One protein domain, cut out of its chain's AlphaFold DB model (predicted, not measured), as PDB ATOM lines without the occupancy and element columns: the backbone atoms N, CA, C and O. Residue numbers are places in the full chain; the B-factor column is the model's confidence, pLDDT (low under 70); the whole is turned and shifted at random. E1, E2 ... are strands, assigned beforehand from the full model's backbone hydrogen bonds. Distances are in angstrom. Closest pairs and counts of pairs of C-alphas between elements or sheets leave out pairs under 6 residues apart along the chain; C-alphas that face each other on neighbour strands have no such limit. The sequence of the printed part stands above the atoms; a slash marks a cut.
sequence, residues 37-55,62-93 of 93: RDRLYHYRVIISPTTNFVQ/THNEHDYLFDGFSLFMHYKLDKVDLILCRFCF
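Overview. This is residues 37 to 55 and 62 to 93 of the 93 residues of an uncharacterized protein of Schistosoma rodhaini (UniProt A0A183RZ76). This is a flat piece with little regular structure, built round one ribbon of two short antiparallel strands, E1 and E3, side by side. Residues 62 to 70, with E2, stick out as an arm, and residues 78 to 93 run on without a named element. The printed part has 51 residues, no named helix and three named strands, E1, E2, E3 in chain order; the class is all strand, with 14 residues in named elements. It is only just extended, close to loose, with a radius of gyration of the C-alphas of 14.9 A and spans of 41 by 37 by 13 A.

Along the chain. E1, residues 41 to 45, begins at C-alpha 41 (19.567, 15.850, 34.909) and is 12.6 A long. E2, residues 66 to 69, is 10.0 A long. E3, residues 73 to 77, is 13.1 A long and ends at C-alpha 77 (19.983, 20.965, 35.045).

Arrangement. E1 and E3 are antiparallel neighbours at 149 degrees; C-alphas 42 and 76 face each other at 4.8 A. N 41 and O 77 are within hydrogen-bond range at 2.8 A. E2 is apart from E1 and from E3, and pairs with no named strand.

Size, cuts and confidence. Residues 56 to 61 are cut out, with 18.4 A between C-alphas 55 and 62. The E2 to E3 link is tight. Confidence is under 70 at residues 52 to 55, 83 to 89 and 91 to 93.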
ATOM      1  N   ARG A  37      11.710  14.871  31.585       91.56
ATOM      2  CA  ARG A  37      12.660  13.862  32.101       91.56
ATOM      3  C   ARG A  37      13.847  13.578  31.175       91.56
ATOM      4  O   ARG A  37      14.949  13.369  31.665       91.56
ATOM      5  N   ASP A  38      13.639  13.615  29.864       90.19
ATOM      6  CA  ASP A  38      14.684  13.302  28.876       90.19
ATOM      7  C   ASP A  38      15.705  14.436  28.686       90.19
ATOM      8  O   ASP A  38      16.713  14.271  28.003       90.19
ATOM      9  N   ARG A  39      15.440  15.611  29.268       87.88
ATOM     10  CA  ARG A  39      16.226  16.838  29.077       87.88
ATOM     11  C   ARG A  39      16.822  17.382  30.370       87.88
ATOM     12  O   ARG A  39      17.655  18.284  30.311       87.88
ATOM     13  N   LEU A  40      16.379  16.871  31.518       90.88
ATOM     14  CA  LEU A  40      16.771  17.359  32.832       90.88
ATOM     15  C   LEU A  40      17.539  16.289  33.601       90.88
ATOM     16  O   LEU A  40      17.028  15.211  33.897       90.88
ATOM     17  N   TYR A  41      18.758  16.634  33.992       89.44
ATOM     18  CA  TYR A  41      19.567  15.850  34.909       89.44
ATOM     19  C   TYR A  41      19.193  16.217  36.341       89.44
ATOM     20  O   TYR A  41      19.231  17.390  36.719       89.44
ATOM     21  N   HIS A  42      18.810  15.211  37.124       91.00
ATOM     22  CA  HIS A  42      18.404  15.364  38.518       91.00
ATOM     23  C   HIS A  42      19.589  15.128  39.452       91.00
ATOM     24  O   HIS A  42      20.258  14.098  39.379       91.00
ATOM     25  N   TYR A  43      19.826  16.082  40.348       88.56
ATOM     26  CA  TYR A  43      20.877  16.030  41.354       88.56
ATOM     27  C   TYR A  43      20.304  16.329  42.737       88.56
ATOM     28  O   TYR A  43      19.442  17.195  42.899       88.56
ATOM     29  N   ARG A  44      20.816  15.640  43.760       87.75
ATOM     30  CA  ARG A  44      20.519  15.948  45.163       87.75
ATOM     31  C   ARG A  44      21.570  16.910  45.697       87.75
ATOM     32  O   ARG A  44      22.760  16.612  45.645       87.75
ATOM     33  N   VAL A  45      21.128  18.041  46.239       85.50
ATOM     34  CA  VAL A  45      22.025  19.004  46.882       85.50
ATOM     35  C   VAL A  45      22.227  18.592  48.334       85.50
ATOM     36  O   VAL A  45      21.260  18.451  49.083       85.50
ATOM     37  N   ILE A  46      23.485  18.409  48.727       83.00
ATOM     38  CA  ILE A  46      23.883  18.066  50.093       83.00
ATOM     39  C   ILE A  46      24.794  19.176  50.606       83.00
ATOM     40  O   ILE A  46      25.761  19.549  49.944       83.00
ATOM     41  N   ILE A  47      24.484  19.697  51.790       82.25
ATOM     42  CA  ILE A  47      25.316  20.686  52.474       82.25
ATOM     43  C   ILE A  47      26.083  19.971  53.579       82.25
ATOM     44  O   ILE A  47      25.494  19.274  54.404       82.25
ATOM     45  N   SER A  48      27.400  20.154  53.588       79.62
ATOM     46  CA  SER A  48      28.287  19.636  54.622       79.62
ATOM     47  C   SER A  48      29.222  20.751  55.105       79.62
ATOM     48  O   SER A  48      29.810  21.435  54.263       79.62
ATOM     49  N   PRO A  49      29.384  20.948  56.425       78.50
ATOM     50  CA  PRO A  49      28.735  20.203  57.508       78.50
ATOM     51  C   PRO A  49      27.253  20.590  57.691       78.50
ATOM     52  O   PRO A  49      26.849  21.717  57.414       78.50
ATOM     53  N   THR A  50      26.436  19.666  58.200       72.31
ATOM     54  CA  THR A  50      24.990  19.866  58.439       72.31
ATOM     55  C   THR A  50      24.682  20.659  59.715       72.31
ATOM     56  O   THR A  50      23.535  20.696  60.158       72.31
ATOM     57  N   THR A  51      25.682  21.304  60.320       71.12
ATOM     58  CA  THR A  51      25.588  21.957  61.637       71.12
ATOM     59  C   THR A  51      24.468  22.990  61.717       71.12
ATOM     60  O   THR A  51      23.755  23.030  62.711       71.12
ATOM     61  N   ASN A  52      24.256  23.767  60.652       65.75
ATOM     62  CA  ASN A  52      23.177  24.760  60.566       65.75
ATOM     63  C   ASN A  52      21.899  24.219  59.893       65.75
ATOM     64  O   ASN A  52      20.964  24.977  59.644       65.75
ATOM     65  N   PHE A  53      21.870  22.932  59.540       64.50
ATOM     66  CA  PHE A  53      20.790  22.309  58.769       64.50
ATOM     67  C   PHE A  53      19.751  21.621  59.660       64.50
ATOM     68  O   PHE A  53      18.584  21.513  59.287       64.50
ATOM     69  N   VAL A  54      20.157  21.175  60.850       65.69
ATOM     70  CA  VAL A  54      19.254  20.554  61.822       65.69
ATOM     71  C   VAL A  54      18.496  21.656  62.557       65.69
ATOM     72  O   VAL A  54      18.962  22.204  63.554       65.69
ATOM     73  N   GLN A  55      17.330  22.020  62.028       66.94
ATOM     74  CA  GLN A  55      16.424  22.945  62.700       66.94
ATOM     75  C   GLN A  55      15.631  22.200  63.785       66.94
ATOM     76  O   GLN A  55      15.170  21.086  63.536       66.94
ATOM     77  N   THR A  62       1.708  16.501  56.218       95.38
ATOM     78  CA  THR A  62       0.992  15.233  56.421       95.38
ATOM     79  C   THR A  62       0.141  14.924  55.193       95.38
ATOM     80  O   THR A  62      -0.634  15.771  54.747       95.38
ATOM     81  N   HIS A  63       0.278  13.721  54.636       95.50
ATOM     82  CA  HIS A  63      -0.487  13.264  53.477       95.50
ATOM     83  C   HIS A  63      -0.680  11.743  53.529       95.50
ATOM     84  O   HIS A  63       0.282  11.011  53.756       95.50
ATOM     85  N   ASN A  64      -1.905  11.257  53.292       94.94
ATOM     86  CA  ASN A  64      -2.266   9.833  53.380       94.94
ATOM     87  C   ASN A  64      -1.797   9.170  54.689       94.94
ATOM     88  O   ASN A  64      -1.139   8.139  54.645       94.94
ATOM     89  N   GLU A  65      -2.069   9.801  55.838       95.44
ATOM     90  CA  GLU A  65      -1.679   9.304  57.177       95.44
ATOM     91  C   GLU A  65      -0.160   9.192  57.416       95.44
ATOM     92  O   GLU A  65       0.279   8.737  58.472       95.44
ATOM     93  N   HIS A  66       0.655   9.672  56.474       94.56
ATOM     94  CA  HIS A  66       2.104   9.712  56.588       94.56
ATOM     95  C   HIS A  66       2.613  11.144  56.747       94.56
ATOM     96  O   HIS A  66       2.178  12.070  56.056       94.56
ATOM     97  N   ASP A  67       3.576  11.306  57.653       92.31
ATOM     98  CA  ASP A  67       4.284  12.559  57.886       92.31
ATOM     99  C   ASP A  67       5.564  12.613  57.044       92.31
ATOM    100  O   ASP A  67       6.430  11.744  57.139       92.31
ATOM    101  N   TYR A  68       5.701  13.671  56.247       91.88
ATOM    102  CA  TYR A  68       6.864  13.942  55.409       91.88
ATOM    103  C   TYR A  68       7.634  15.131  55.971       91.88
ATOM    104  O   TYR A  68       7.062  16.198  56.208       91.88
ATOM    105  N   LEU A  69       8.939  14.950  56.162       89.88
ATOM    106  CA  LEU A  69       9.848  15.998  56.614       89.88
ATOM    107  C   LEU A  69      10.642  16.562  55.441       89.88
ATOM    108  O   LEU A  69      10.985  15.856  54.493       89.88
ATOM    109  N   PHE A  70      10.954  17.848  55.527       86.19
ATOM    110  CA  PHE A  70      11.840  18.491  54.573       86.19
ATOM    111  C   PHE A  70      13.270  17.926  54.658       86.19
ATOM    112  O   PHE A  70      13.915  18.023  55.699       86.19
ATOM    113  N   ASP A  71      13.773  17.390  53.541       85.06
ATOM    114  CA  ASP A  71      15.100  16.764  53.415       85.06
ATOM    115  C   ASP A  71      15.923  17.406  52.276       85.06
ATOM    116  O   ASP A  71      16.408  16.760  51.343       85.06
ATOM    117  N   GLY A  72      16.040  18.734  52.323       84.25
ATOM    118  CA  GLY A  72      16.876  19.499  51.400       84.25
ATOM    119  C   GLY A  72      16.263  19.724  50.015       84.25
ATOM    120  O   GLY A  72      15.047  19.817  49.847       84.25
ATOM    121  N   PHE A  73      17.126  19.900  49.011       86.88
ATOM    122  CA  PHE A  73      16.718  20.324  47.670       86.88
ATOM    123  C   PHE A  73      17.166  19.357  46.579       86.88
ATOM    124  O   PHE A  73      18.276  18.823  46.589       86.88
ATOM    125  N   SER A  74      16.289  19.209  45.591       87.62
ATOM    126  CA  SER A  74      16.607  18.639  44.287       87.62
ATOM    127  C   SER A  74      16.939  19.761  43.306       87.62
ATOM    128  O   SER A  74      16.232  20.768  43.257       87.62
ATOM    129  N   LEU A  75      17.994  19.574  42.523       88.25
ATOM    130  CA  LEU A  75      18.413  20.458  41.444       88.25
ATOM    131  C   LEU A  75      18.177  19.756  40.103       88.25
ATOM    132  O   LEU A  75      18.519  18.585  39.949       88.25
ATOM    133  N   PHE A  76      17.621  20.481  39.135       90.00
ATOM    134  CA  PHE A  76      17.445  20.014  37.762       90.00
ATOM    135  C   PHE A  76      18.266  20.887  36.817       90.00
ATOM    136  O   PHE A  76      18.160  22.113  36.859       90.00
ATOM    137  N   MET A  77      19.089  20.266  35.974       87.56
ATOM    138  CA  MET A  77      19.983  20.965  35.045       87.56
ATOM    139  C   MET A  77      19.796  20.458  33.616       87.56
ATOM    140  O   MET A  77      19.552  19.277  33.406       87.56
ATOM    141  N   HIS A  78      19.953  21.340  32.629       87.81
ATOM    142  CA  HIS A  78      19.852  20.991  31.201       87.81
ATOM    143  C   HIS A  78      21.131  20.360  30.629       87.81
ATOM    144  O   HIS A  78      21.175  19.977  29.463       87.81
ATOM    145  N   TYR A  79      22.184  20.276  31.437       85.38
ATOM    146  CA  TYR A  79      23.465  19.693  31.071       85.38
ATOM    147  C   TYR A  79      23.957  18.795  32.197       85.38
ATOM    148  O   TYR A  79      23.636  19.003  33.371       85.38
ATOM    149  N   LYS A  80      24.741  17.792  31.817       84.88
ATOM    150  CA  LYS A  80      25.344  16.856  32.752       84.88
ATOM    151  C   LYS A  80      26.572  17.496  33.399       84.88
ATOM    152  O   LYS A  80      27.386  18.130  32.732       84.88
ATOM    153  N   LEU A  81      26.707  17.334  34.711       81.69
ATOM    154  CA  LEU A  81      27.932  17.661  35.432       81.69
ATOM    155  C   LEU A  81      28.955  16.541  35.204       81.69
ATOM    156  O   LEU A  81      28.855  15.477  35.810       81.69
ATOM    157  N   ASP A  82      29.926  16.781  34.324       73.75
ATOM    158  CA  ASP A  82      30.945  15.779  33.968       73.75
ATOM    159  C   ASP A  82      32.226  15.874  34.814       73.75
ATOM    160  O   ASP A  82      33.031  14.946  34.827       73.75
ATOM    161  N   LYS A  83      32.435  16.983  35.537       66.44
ATOM    162  CA  LYS A  83      33.646  17.211  36.343       66.44
ATOM    163  C   LYS A  83      33.330  17.228  37.831       66.44
ATOM    164  O   LYS A  83      32.500  18.016  38.274       66.44
ATOM    165  N   VAL A  84      34.058  16.411  38.592       57.66
ATOM    166  CA  VAL A  84      33.947  16.297  40.057       57.66
ATOM    167  C   VAL A  84      34.166  17.647  40.753       57.66
ATOM    168  O   VAL A  84      33.458  17.966  41.704       57.66
ATOM    169  N   ASP A  85      35.047  18.492  40.219       55.62
ATOM    170  CA  ASP A  85      35.356  19.806  40.800       55.62
ATOM    171  C   ASP A  85      34.187  20.807  40.720       55.62
ATOM    172  O   ASP A  85      34.130  21.752  41.501       55.62
ATOM    173  N   LEU A  86      33.220  20.593  39.816       57.75
ATOM    174  CA  LEU A  86      31.986  21.391  39.752       57.75
ATOM    175  C   LEU A  86      30.918  20.907  40.746       57.75
ATOM    176  O   LEU A  86      29.960  21.629  41.014       57.75
ATOM    177  N   ILE A  87      31.067  19.690  41.278       62.44
ATOM    178  CA  ILE A  87      30.116  19.067  42.207       62.44
ATOM    179  C   ILE A  87      30.377  19.554  43.639       62.44
ATOM    180  O   ILE A  87      29.445  19.671  44.435       62.44
ATOM    181  N   LEU A  88      31.632  19.884  43.965       66.38
ATOM    182  CA  LEU A  88      32.022  20.367  45.284       66.38
ATOM    183  C   LEU A  88      32.174  21.896  45.297       66.38
ATOM    184  O   LEU A  88      33.253  22.438  45.071       66.38
ATOM    185  N   CYS A  89      31.095  22.607  45.620       69.50
ATOM    186  CA  CYS A  89      31.170  24.042  45.880       69.50
ATOM    187  C   CYS A  89      31.546  24.290  47.349       69.50
ATOM    188  O   CYS A  89      30.775  23.974  48.258       69.50
ATOM    189  N   ARG A  90      32.734  24.856  47.592       71.19
ATOM    190  CA  ARG A  90      33.175  25.269  48.931       71.19
ATOM    191  C   ARG A  90      32.969  26.770  49.104       71.19
ATOM    192  O   ARG A  90      33.649  27.567  48.465       71.19
ATOM    193  N   PHE A  91      32.082  27.144  50.020       67.25
ATOM    194  CA  PHE A  91      31.967  28.520  50.497       67.25
ATOM    195  C   PHE A  91      33.025  28.758  51.580       67.25
ATOM    196  O   PHE A  91      32.975  28.136  52.641       67.25
ATOM    197  N   CYS A  92      34.003  29.617  51.296       56.69
ATOM    198  CA  CYS A  92      34.932  30.139  52.295       56.69
ATOM    199  C   CYS A  92      34.472  31.559  52.634       56.69
ATOM    200  O   CYS A  92      34.460  32.412  51.746       56.69
ATOM    201  N   PHE A  93      34.026  31.762  53.873       48.25
ATOM    202  CA  PHE A  93      33.732  33.082  54.432       48.25
ATOM    203  C   PHE A  93      34.980  33.651  55.101       48.25
ATOM    204  O   PHE A  93      35.760  32.830  55.644       48.25
TER     205      PHE A  93